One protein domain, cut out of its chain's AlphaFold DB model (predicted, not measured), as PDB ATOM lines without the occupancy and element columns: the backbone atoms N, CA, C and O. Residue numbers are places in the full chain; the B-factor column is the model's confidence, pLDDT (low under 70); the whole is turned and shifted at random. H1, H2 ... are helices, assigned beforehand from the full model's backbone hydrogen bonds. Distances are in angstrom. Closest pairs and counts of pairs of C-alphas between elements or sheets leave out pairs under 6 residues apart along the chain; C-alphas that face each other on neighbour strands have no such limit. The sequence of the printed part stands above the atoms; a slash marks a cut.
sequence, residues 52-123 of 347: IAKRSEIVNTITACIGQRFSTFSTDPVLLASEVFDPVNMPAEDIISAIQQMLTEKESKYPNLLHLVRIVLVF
ATOM      1  N   ILE A  52     -39.001 117.036 -21.664       61.31
ATOM      2  CA  ILE A  52     -39.078 115.627 -21.251       61.31
ATOM      3  C   ILE A  52     -40.307 114.940 -21.884       61.31
ATOM      4  O   ILE A  52     -40.190 113.812 -22.356       61.31
ATOM      5  N   ALA A  53     -41.410 115.681 -22.040       62.19
ATOM      6  CA  ALA A  53     -42.622 115.254 -22.739       62.19
ATOM      7  C   ALA A  53     -42.409 114.871 -24.222       62.19
ATOM      8  O   ALA A  53     -42.894 113.832 -24.664       62.19
ATOM      9  N   LYS A  54     -41.632 115.646 -24.992       74.56
ATOM     10  CA  LYS A  54     -41.333 115.325 -26.401       74.56
ATOM     11  C   LYS A  54     -40.413 114.112 -26.545       74.56
ATOM     12  O   LYS A  54     -40.490 113.397 -27.538       74.56
ATOM     13  N   ARG A  55     -39.551 113.842 -25.558       60.94
ATOM     14  CA  ARG A  55     -38.707 112.633 -25.570       60.94
ATOM     15  C   ARG A  55     -39.532 111.374 -25.349       60.94
ATOM     16  O   ARG A  55     -39.334 110.405 -26.072       60.94
ATOM     17  N   SER A  56     -40.452 111.398 -24.383       60.75
ATOM     18  CA  SER A  56     -41.351 110.265 -24.148       60.75
ATOM     19  C   SER A  56     -42.247 109.995 -25.351       60.75
ATOM     20  O   SER A  56     -42.446 108.840 -25.698       60.75
ATOM     21  N   GLU A  57     -42.724 111.041 -26.030       76.56
ATOM     22  CA  GLU A  57     -43.531 110.888 -27.243       76.56
ATOM     23  C   GLU A  57     -42.744 110.183 -28.355       76.56
ATOM     24  O   GLU A  57     -43.189 109.154 -28.850       76.56
ATOM     25  N   ILE A  58     -41.523 110.640 -28.652       69.44
ATOM     26  CA  ILE A  58     -40.657 110.020 -29.669       69.44
ATOM     27  C   ILE A  58     -40.334 108.559 -29.323       69.44
ATOM     28  O   ILE A  58     -40.403 107.688 -30.190       69.44
ATOM     29  N   VAL A  59     -40.005 108.263 -28.060       64.56
ATOM     30  CA  VAL A  59     -39.719 106.887 -27.614       64.56
ATOM     31  C   VAL A  59     -40.959 105.998 -27.739       64.56
ATOM     32  O   VAL A  59     -40.850 104.868 -28.217       64.56
ATOM     33  N   ASN A  60     -42.140 106.509 -27.387       71.94
ATOM     34  CA  ASN A  60     -43.398 105.775 -27.515       71.94
ATOM     35  C   ASN A  60     -43.750 105.518 -28.982       71.94
ATOM     36  O   ASN A  60     -44.170 104.413 -29.315       71.94
ATOM     37  N   THR A  61     -43.519 106.482 -29.879       77.50
ATOM     38  CA  THR A  61     -43.730 106.296 -31.321       77.50
ATOM     39  C   THR A  61     -42.781 105.246 -31.893       77.50
ATOM     40  O   THR A  61     -43.223 104.366 -32.625       77.50
ATOM     41  N   ILE A  62     -41.495 105.271 -31.525       67.62
ATOM     42  CA  ILE A  62     -40.525 104.254 -31.963       67.62
ATOM     43  C   ILE A  62     -40.930 102.870 -31.447       67.62
ATOM     44  O   ILE A  62     -40.969 101.917 -32.220       67.62
ATOM     45  N   THR A  63     -41.282 102.764 -30.165       65.81
ATOM     46  CA  THR A  63     -41.712 101.502 -29.544       65.81
ATOM     47  C   THR A  63     -42.981 100.966 -30.207       65.81
ATOM     48  O   THR A  63     -43.047  99.780 -30.522       65.81
ATOM     49  N   ALA A  64     -43.952 101.835 -30.511       75.12
ATOM     50  CA  ALA A  64     -45.165 101.467 -31.232       75.12
ATOM     51  C   ALA A  64     -44.863 101.010 -32.668       75.12
ATOM     52  O   ALA A  64     -45.351  99.964 -33.081       75.12
ATOM     53  N   CYS A  65     -44.017 101.725 -33.415       63.50
ATOM     54  CA  CYS A  65     -43.633 101.338 -34.776       63.50
ATOM     55  C   CYS A  65     -42.860 100.012 -34.814       63.50
ATOM     56  O   CYS A  65     -43.054  99.213 -35.729       63.50
ATOM     57  N   ILE A  66     -41.997  99.767 -33.827       62.34
ATOM     58  CA  ILE A  66     -41.271  98.504 -33.681       62.34
ATOM     59  C   ILE A  66     -42.248  97.377 -33.325       62.34
ATOM     60  O   ILE A  66     -42.256  96.351 -34.001       62.34
ATOM     61  N   GLY A  67     -43.124  97.580 -32.338       67.94
ATOM     62  CA  GLY A  67     -44.142  96.601 -31.949       67.94
ATOM     63  C   GLY A  67     -45.114  96.267 -33.082       67.94
ATOM     64  O   GLY A  67     -45.450  95.106 -33.283       67.94
ATOM     65  N   GLN A  68     -45.500  97.259 -33.886       71.56
ATOM     66  CA  GLN A  68     -46.390  97.079 -35.035       71.56
ATOM     67  C   GLN A  68     -45.693  96.399 -36.221       71.56
ATOM     68  O   GLN A  68     -46.326  95.668 -36.975       71.56
ATOM     69  N   ARG A  69     -44.375  96.593 -36.379       64.50
ATOM     70  CA  ARG A  69     -43.580  95.790 -37.314       64.50
ATOM     71  C   ARG A  69     -43.469  94.346 -36.850       64.50
ATOM     72  O   ARG A  69     -43.573  93.460 -37.680       64.50
ATOM     73  N   PHE A  70     -43.281  94.100 -35.556       59.72
ATOM     74  CA  PHE A  70     -43.163  92.742 -35.025       59.72
ATOM     75  C   PHE A  70     -44.505  92.010 -34.892       59.72
ATOM     76  O   PHE A  70     -44.524  90.785 -34.971       59.72
ATOM     77  N   SER A  71     -45.636  92.716 -34.812       65.88
ATOM     78  CA  SER A  71     -46.963  92.085 -34.792       65.88
ATOM     79  C   SER A  71     -47.336  91.419 -36.120       65.88
ATOM     80  O   SER A  71     -48.051  90.418 -36.113       65.88
ATOM     81  N   THR A  72     -46.804  91.891 -37.255       66.88
ATOM     82  CA  THR A  72     -46.969  91.203 -38.550       66.88
ATOM     83  C   THR A  72     -46.085  89.963 -38.693       66.88
ATOM     84  O   THR A  72     -46.283  89.183 -39.618       66.88
ATOM     85  N   PHE A  73     -45.136  89.756 -37.777       61.00
ATOM     86  CA  PHE A  73     -44.213  88.621 -37.763       61.00
ATOM     87  C   PHE A  73     -44.614  87.540 -36.746       61.00
ATOM     88  O   PHE A  73     -43.794  86.695 -36.414       61.00
ATOM     89  N   SER A  74     -45.867  87.487 -36.276       62.81
ATOM     90  CA  SER A  74     -46.316  86.427 -35.346       62.81
ATOM     91  C   SER A  74     -46.134  84.994 -35.883       62.81
ATOM     92  O   SER A  74     -46.128  84.037 -35.117       62.81
ATOM     93  N   THR A  75     -45.961  84.843 -37.199       72.25
ATOM     94  CA  THR A  75     -45.646  83.573 -37.877       72.25
ATOM     95  C   THR A  75     -44.180  83.448 -38.297       72.25
ATOM     96  O   THR A  75     -43.799  82.443 -38.897       72.25
ATOM     97  N   ASP A  76     -43.344  84.443 -37.995       74.00
ATOM     98  CA  ASP A  76     -41.929  84.422 -38.341       74.00
ATOM     99  C   ASP A  76     -41.220  83.340 -37.511       74.00
ATOM    100  O   ASP A  76     -41.245  83.382 -36.274       74.00
ATOM    101  N   PRO A  77     -40.572  82.362 -38.166       65.62
ATOM    102  CA  PRO A  77     -39.852  81.302 -37.478       65.62
ATOM    103  C   PRO A  77     -38.767  81.820 -36.525       65.62
ATOM    104  O   PRO A  77     -38.411  81.092 -35.603       65.62
ATOM    105  N   VAL A  78     -38.249  83.040 -36.712       66.00
ATOM    106  CA  VAL A  78     -37.259  83.656 -35.817       66.00
ATOM    107  C   VAL A  78     -37.898  84.138 -34.516       66.00
ATOM    108  O   VAL A  78     -37.328  83.908 -33.450       66.00
ATOM    109  N   LEU A  79     -39.082  84.756 -34.569       70.25
ATOM    110  CA  LEU A  79     -39.795  85.187 -33.360       70.25
ATOM    111  C   LEU A  79     -40.338  83.988 -32.582       70.25
ATOM    112  O   LEU A  79     -40.142  83.917 -31.370       70.25
ATOM    113  N   LEU A  80     -40.887  82.991 -33.281       68.75
ATOM    114  CA  LEU A  80     -41.282  81.722 -32.665       68.75
ATOM    115  C   LEU A  80     -40.085  80.986 -32.053       68.75
ATOM    116  O   LEU A  80     -40.215  80.355 -31.011       68.75
ATOM    117  N   ALA A  81     -38.903  81.071 -32.673       64.56
ATOM    118  CA  ALA A  81     -37.690  80.543 -32.066       64.56
ATOM    119  C   ALA A  81     -37.265  81.369 -30.844       64.56
ATOM    120  O   ALA A  81     -36.819  80.776 -29.875       64.56
ATOM    121  N   SER A  82     -37.433  82.697 -30.849       69.12
ATOM    122  CA  SER A  82     -37.100  83.556 -29.702       69.12
ATOM    123  C   SER A  82     -37.951  83.270 -28.461       69.12
ATOM    124  O   SER A  82     -37.413  83.296 -27.359       69.12
ATOM    125  N   GLU A  83     -39.222  82.888 -28.633       70.62
ATOM    126  CA  GLU A  83     -40.089  82.444 -27.529       70.62
ATOM    127  C   GLU A  83     -39.589  81.144 -26.875       70.62
ATOM    128  O   GLU A  83     -39.773  80.944 -25.677       70.62
ATOM    129  N   VAL A  84     -38.891  80.280 -27.625       65.81
ATOM    130  CA  VAL A  84     -38.241  79.075 -27.070       65.81
ATOM    131  C   VAL A  84     -37.079  79.445 -26.138       65.81
ATOM    132  O   VAL A  84     -36.737  78.670 -25.249       65.81
ATOM    133  N   PHE A  85     -36.488  80.629 -26.311       64.44
ATOM    134  CA  PHE A  85     -35.406  81.136 -25.464       64.44
ATOM    135  C   PHE A  85     -35.899  82.046 -24.328       64.44
ATOM    136  O   PHE A  85     -35.063  82.664 -23.668       64.44
ATOM    137  N   ASP A  86     -37.212  82.154 -24.087       71.94
ATOM    138  CA  ASP A  86     -37.738  83.010 -23.023       71.94
ATOM    139  C   ASP A  86     -37.361  82.444 -21.636       71.94
ATOM    140  O   ASP A  86     -37.818  81.353 -21.267       71.94
ATOM    141  N   PRO A  87     -36.538  83.156 -20.838       64.88
ATOM    142  CA  PRO A  87     -36.126  82.697 -19.514       64.88
ATOM    143  C   PRO A  87     -37.302  82.509 -18.550       64.88
ATOM    144  O   PRO A  87     -37.156  81.780 -17.573       64.88
ATOM    145  N   VAL A  88     -38.457  83.134 -18.808       74.75
ATOM    146  CA  VAL A  88     -39.657  83.006 -17.967       74.75
ATOM    147  C   VAL A  88     -40.314  81.630 -18.117       74.75
ATOM    148  O   VAL A  88     -40.862  81.105 -17.150       74.75
ATOM    149  N   ASN A  89     -40.224  81.021 -19.303       70.69
ATOM    150  CA  ASN A  89     -40.801  79.705 -19.593       70.69
ATOM    151  C   ASN A  89     -39.804  78.549 -19.405       70.69
ATOM    152  O   ASN A  89     -40.169  77.386 -19.588       70.69
ATOM    153  N   MET A  90     -38.550  78.840 -19.055       67.12
ATOM    154  CA  MET A  90     -37.525  77.818 -18.872       67.12
ATOM    155  C   MET A  90     -37.664  77.179 -17.476       67.12
ATOM    156  O   MET A  90     -37.751  77.907 -16.485       67.12
ATOM    157  N   PRO A  91     -37.693  75.837 -17.353       73.56
ATOM    158  CA  PRO A  91     -37.822  75.184 -16.054       73.56
ATOM    159  C   PRO A  91     -36.647  75.572 -15.150       73.56
ATOM    160  O   PRO A  91     -35.483  75.434 -15.526       73.56
ATOM    161  N   ALA A  92     -36.963  76.062 -13.951       70.88
ATOM    162  CA  ALA A  92     -35.987  76.648 -13.034       70.88
ATOM    163  C   ALA A  92     -34.928  75.653 -12.532       70.88
ATOM    164  O   ALA A  92     -33.860  76.074 -12.092       70.88
ATOM    165  N   GLU A  93     -35.216  74.349 -12.579       73.50
ATOM    166  CA  GLU A  93     -34.402  73.363 -11.868       73.50
ATOM    167  C   GLU A  93     -33.149  72.900 -12.619       73.50
ATOM    168  O   GLU A  93     -32.252  72.404 -11.957       73.50
ATOM    169  N   ASP A  94     -33.006  73.136 -13.933       76.00
ATOM    170  CA  ASP A  94     -31.762  72.816 -14.661       76.00
ATOM    171  C   ASP A  94     -31.654  73.553 -16.012       76.00
ATOM    172  O   ASP A  94     -31.793  72.979 -17.097       76.00
ATOM    173  N   ILE A  95     -31.345  74.853 -15.959       77.50
ATOM    174  CA  ILE A  95     -31.157  75.714 -17.145       77.50
ATOM    175  C   ILE A  95     -30.157  75.100 -18.142       77.50
ATOM    176  O   ILE A  95     -30.355  75.161 -19.354       77.50
ATOM    177  N   ILE A  96     -29.086  74.474 -17.645       78.81
ATOM    178  CA  ILE A  96     -28.039  73.882 -18.490       78.81
ATOM    179  C   ILE A  96     -28.586  72.682 -19.271       78.81
ATOM    180  O   ILE A  96     -28.384  72.607 -20.482       78.81
ATOM    181  N   SER A  97     -29.301  71.776 -18.601       81.69
ATOM    182  CA  SER A  97     -29.900  70.594 -19.227       81.69
ATOM    183  C   SER A  97     -30.992  70.990 -20.221       81.69
ATOM    184  O   SER A  97     -31.045  70.440 -21.318       81.69
ATOM    185  N   ALA A  98     -31.802  72.003 -19.892       77.00
ATOM    186  CA  ALA A  98     -32.832  72.538 -20.782       77.00
ATOM    187  C   ALA A  98     -32.233  73.158 -22.057       77.00
ATOM    188  O   ALA A  98     -32.686  72.868 -23.166       77.00
ATOM    189  N   ILE A  99     -31.165  73.956 -21.922       80.25
ATOM    190  CA  ILE A  99     -30.434  74.503 -23.071       80.25
ATOM    191  C   ILE A  99     -29.830  73.364 -23.896       80.25
ATOM    192  O   ILE A  99     -29.980  73.363 -25.112       80.25
ATOM    193  N   GLN A 100     -29.185  72.377 -23.270       83.81
ATOM    194  CA  GLN A 100     -28.608  71.231 -23.980       83.81
ATOM    195  C   GLN A 100     -29.662  70.444 -24.762       83.81
ATOM    196  O   GLN A 100     -29.453  70.171 -25.943       83.81
ATOM    197  N   GLN A 101     -30.806  70.153 -24.141       82.81
ATOM    198  CA  GLN A 101     -31.923  69.458 -24.771       82.81
ATOM    199  C   GLN A 101     -32.456  70.237 -25.981       82.81
ATOM    200  O   GLN A 101     -32.585  69.686 -27.075       82.81
ATOM    201  N   MET A 102     -32.680  71.542 -25.823       79.06
ATOM    202  CA  MET A 102     -33.110  72.425 -26.908       79.06
ATOM    203  C   MET A 102     -32.071  72.495 -28.041       79.06
ATOM    204  O   MET A 102     -32.448  72.452 -29.216       79.06
ATOM    205  N   LEU A 103     -30.772  72.565 -27.712       83.81
ATOM    206  CA  LEU A 103     -29.692  72.548 -28.702       83.81
ATOM    207  C   LEU A 103     -29.721  71.251 -29.527       83.81
ATOM    208  O   LEU A 103     -29.520  71.324 -30.735       83.81
ATOM    209  N   THR A 104     -29.997  70.096 -28.911       87.62
ATOM    210  CA  THR A 104     -30.086  68.803 -29.612       87.62
ATOM    211  C   THR A 104     -31.374  68.625 -30.415       87.62
ATOM    212  O   THR A 104     -31.330  68.157 -31.549       87.62
ATOM    213  N   GLU A 105     -32.532  69.018 -29.879       88.25
ATOM    214  CA  GLU A 105     -33.829  68.794 -30.536       88.25
ATOM    215  C   GLU A 105     -34.061  69.720 -31.737       88.25
ATOM    216  O   GLU A 105     -34.775  69.364 -32.677       88.25
ATOM    217  N   LYS A 106     -33.490  70.931 -31.714       84.50
ATOM    218  CA  LYS A 106     -33.716  71.956 -32.746       84.50
ATOM    219  C   LYS A 106     -32.569  72.081 -33.754       84.50
ATOM    220  O   LYS A 106     -32.683  72.901 -34.669       84.50
ATOM    221  N   GLU A 107     -31.512  71.268 -33.636       87.62
ATOM    222  CA  GLU A 107     -30.319  71.326 -34.502       87.62
ATOM    223  C   GLU A 107     -30.641  71.223 -35.987       87.62
ATOM    224  O   GLU A 107     -30.152  72.019 -36.787       87.62
ATOM    225  N   SER A 108     -31.543  70.311 -36.348       89.81
ATOM    226  CA  SER A 108     -31.961  70.108 -37.736       89.81
ATOM    227  C   SER A 108     -32.833  71.239 -38.284       89.81
ATOM    228  O   SER A 108     -32.841  71.476 -39.491       89.81
ATOM    229  N   LYS A 109     -33.568  71.949 -37.419       87.06
ATOM    230  CA  LYS A 109     -34.563  72.944 -37.836       87.06
ATOM    231  C   LYS A 109     -33.967  74.345 -37.990       87.06
ATOM    232  O   LYS A 109     -34.392  75.079 -38.879       87.06
ATOM    233  N   TYR A 110     -32.986  74.714 -37.158       83.81
ATOM    234  CA  TYR A 110     -32.422  76.072 -37.130       83.81
ATOM    235  C   TYR A 110     -30.889  76.095 -36.946       83.81
ATOM    236  O   TYR A 110     -30.393  76.633 -35.951       83.81
ATOM    237  N   PRO A 111     -30.102  75.575 -37.907       84.31
ATOM    238  CA  PRO A 111     -28.651  75.426 -37.750       84.31
ATOM    239  C   PRO A 111     -27.920  76.766 -37.556       84.31
ATOM    240  O   PRO A 111     -27.036  76.878 -36.709       84.31
ATOM    241  N   ASN A 112     -28.327  77.814 -38.282       85.62
ATOM    242  CA  ASN A 112     -27.695  79.137 -38.197       85.62
ATOM    243  C   ASN A 112     -27.974  79.833 -36.858       85.62
ATOM    244  O   ASN A 112     -27.077  80.432 -36.267       85.62
ATOM    245  N   LEU A 113     -29.210  79.729 -36.359       80.69
ATOM    246  CA  LEU A 113     -29.597  80.328 -35.082       80.69
ATOM    247  C   LEU A 113     -28.873  79.642 -33.922       80.69
ATOM    248  O   LEU A 113     -28.358  80.308 -33.030       80.69
ATOM    249  N   LEU A 114     -28.753  78.316 -33.974       82.88
ATOM    250  CA  LEU A 114     -28.003  77.560 -32.977       82.88
ATOM    251  C   LEU A 114     -26.514  77.878 -32.994       82.88
ATOM    252  O   LEU A 114     -25.886  77.892 -31.937       82.88
ATOM    253  N   HIS A 115     -25.946  78.188 -34.159       83.38
ATOM    254  CA  HIS A 115     -24.569  78.659 -34.234       83.38
ATOM    255  C   HIS A 115     -24.385  79.993 -33.498       83.38
ATOM    256  O   HIS A 115     -23.435  80.143 -32.732       83.38
ATOM    257  N   LEU A 116     -25.332  80.927 -33.648       83.00
ATOM    258  CA  LEU A 116     -25.327  82.186 -32.901       83.00
ATOM    259  C   LEU A 116     -25.473  81.955 -31.397       83.00
ATOM    260  O   LEU A 116     -24.711  82.526 -30.626       83.00
ATOM    261  N   VAL A 117     -26.387  81.080 -30.976       83.81
ATOM    262  CA  VAL A 117     -26.559  80.734 -29.557       83.81
ATOM    263  C   VAL A 117     -25.281  80.114 -28.991       83.81
ATOM    264  O   VAL A 117     -24.838  80.515 -27.921       83.81
ATOM    265  N   ARG A 118     -24.628  79.203 -29.724       83.06
ATOM    266  CA  ARG A 118     -23.329  78.628 -29.331       83.06
ATOM    267  C   ARG A 118     -22.263  79.712 -29.166       83.06
ATOM    268  O   ARG A 118     -21.558  79.704 -28.166       83.06
ATOM    269  N   ILE A 119     -22.171  80.660 -30.100       85.00
ATOM    270  CA  ILE A 119     -21.236  81.792 -30.008       85.00
ATOM    271  C   ILE A 119     -21.554  82.663 -28.782       85.00
ATOM    272  O   ILE A 119     -20.649  83.005 -28.025       85.00
ATOM    273  N   VAL A 120     -22.831  82.978 -28.552       84.12
ATOM    274  CA  VAL A 120     -23.275  83.810 -27.426       84.12
ATOM    275  C   VAL A 120     -22.968  83.149 -26.081       84.12
ATOM    276  O   VAL A 120     -22.456  83.814 -25.186       84.12
ATOM    277  N   LEU A 121     -23.203  81.841 -25.957       81.38
ATOM    278  CA  LEU A 121     -22.931  81.077 -24.737       81.38
ATOM    279  C   LEU A 121     -21.432  80.904 -24.440       81.38
ATOM    280  O   LEU A 121     -21.067  80.631 -23.299       81.38
ATOM    281  N   VAL A 122     -20.559  81.064 -25.440       85.62
ATOM    282  CA  VAL A 122     -19.099  81.049 -25.245       85.62
ATOM    283  C   VAL A 122     -18.595  82.366 -24.648       85.62
ATOM    284  O   VAL A 122     -17.541  82.376 -24.009       85.62
ATOM    285  N   PHE A 123     -19.325  83.476 -24.807       78.00
ATOM    286  CA  PHE A 123     -18.901  84.739 -24.212       78.00
ATOM    287  C   PHE A 123     -19.065  84.697 -22.687       78.00
ATOM    288  O   PHE A 123     -20.168  84.488 -22.180       78.00
TER     289      PHE A 123
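This is residues 52 to 123 of the 347 residues of the protein "Dimer_Tnp_hAT domain-containing protein" of Dissostichus mawsoni (UniProt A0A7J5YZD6). The long helix H1 makes an arm, its residues 52 to 69 sticking out from a small body with three shorter helices, H2, H3 and H4; there H3 and H4 run side by side, opposite ways. The 72 printed residues have four named helices, H1 to H4 in chain order, and no named strand: all helix. The whole is only just loose, close to extended, with a radius of gyration of the C-alphas of 16.5 A, spanning 47 by 26 by 23 A.

Start at H1, residues 52 to 71, which touches no helix. H2, residues 77 to 84, is only just apart from H1, from H3, residues 95 to 105, and from H4, residues 111 to 122, each at 8.4 A. H3 and H4 are close but not clearly touching, at a shallow tilt of 23 degrees; look at their closest C-alphas, Leu 103 and Leu 114, 6.8 A apart. Every O i to N i+4 pair is within hydrogen-bond range in H1, H3 and H4; in H2, 3 of 4.

Find C-alpha 52 at (-39.078, 115.627, -21.251); H1 runs 28.3 A from there. H2 measures 10.8 A, H3 15.3 A and H4 16.7 A, ending at C-alpha 122, (-19.099, 81.049, -25.245).

The C-alphas of Ile 52 and Ser 108, the farthest apart, are 48.9 A apart. The printed part has no cut and no long link. Low pLDDT, under 70, marks 26 residues, among them 69 to 74.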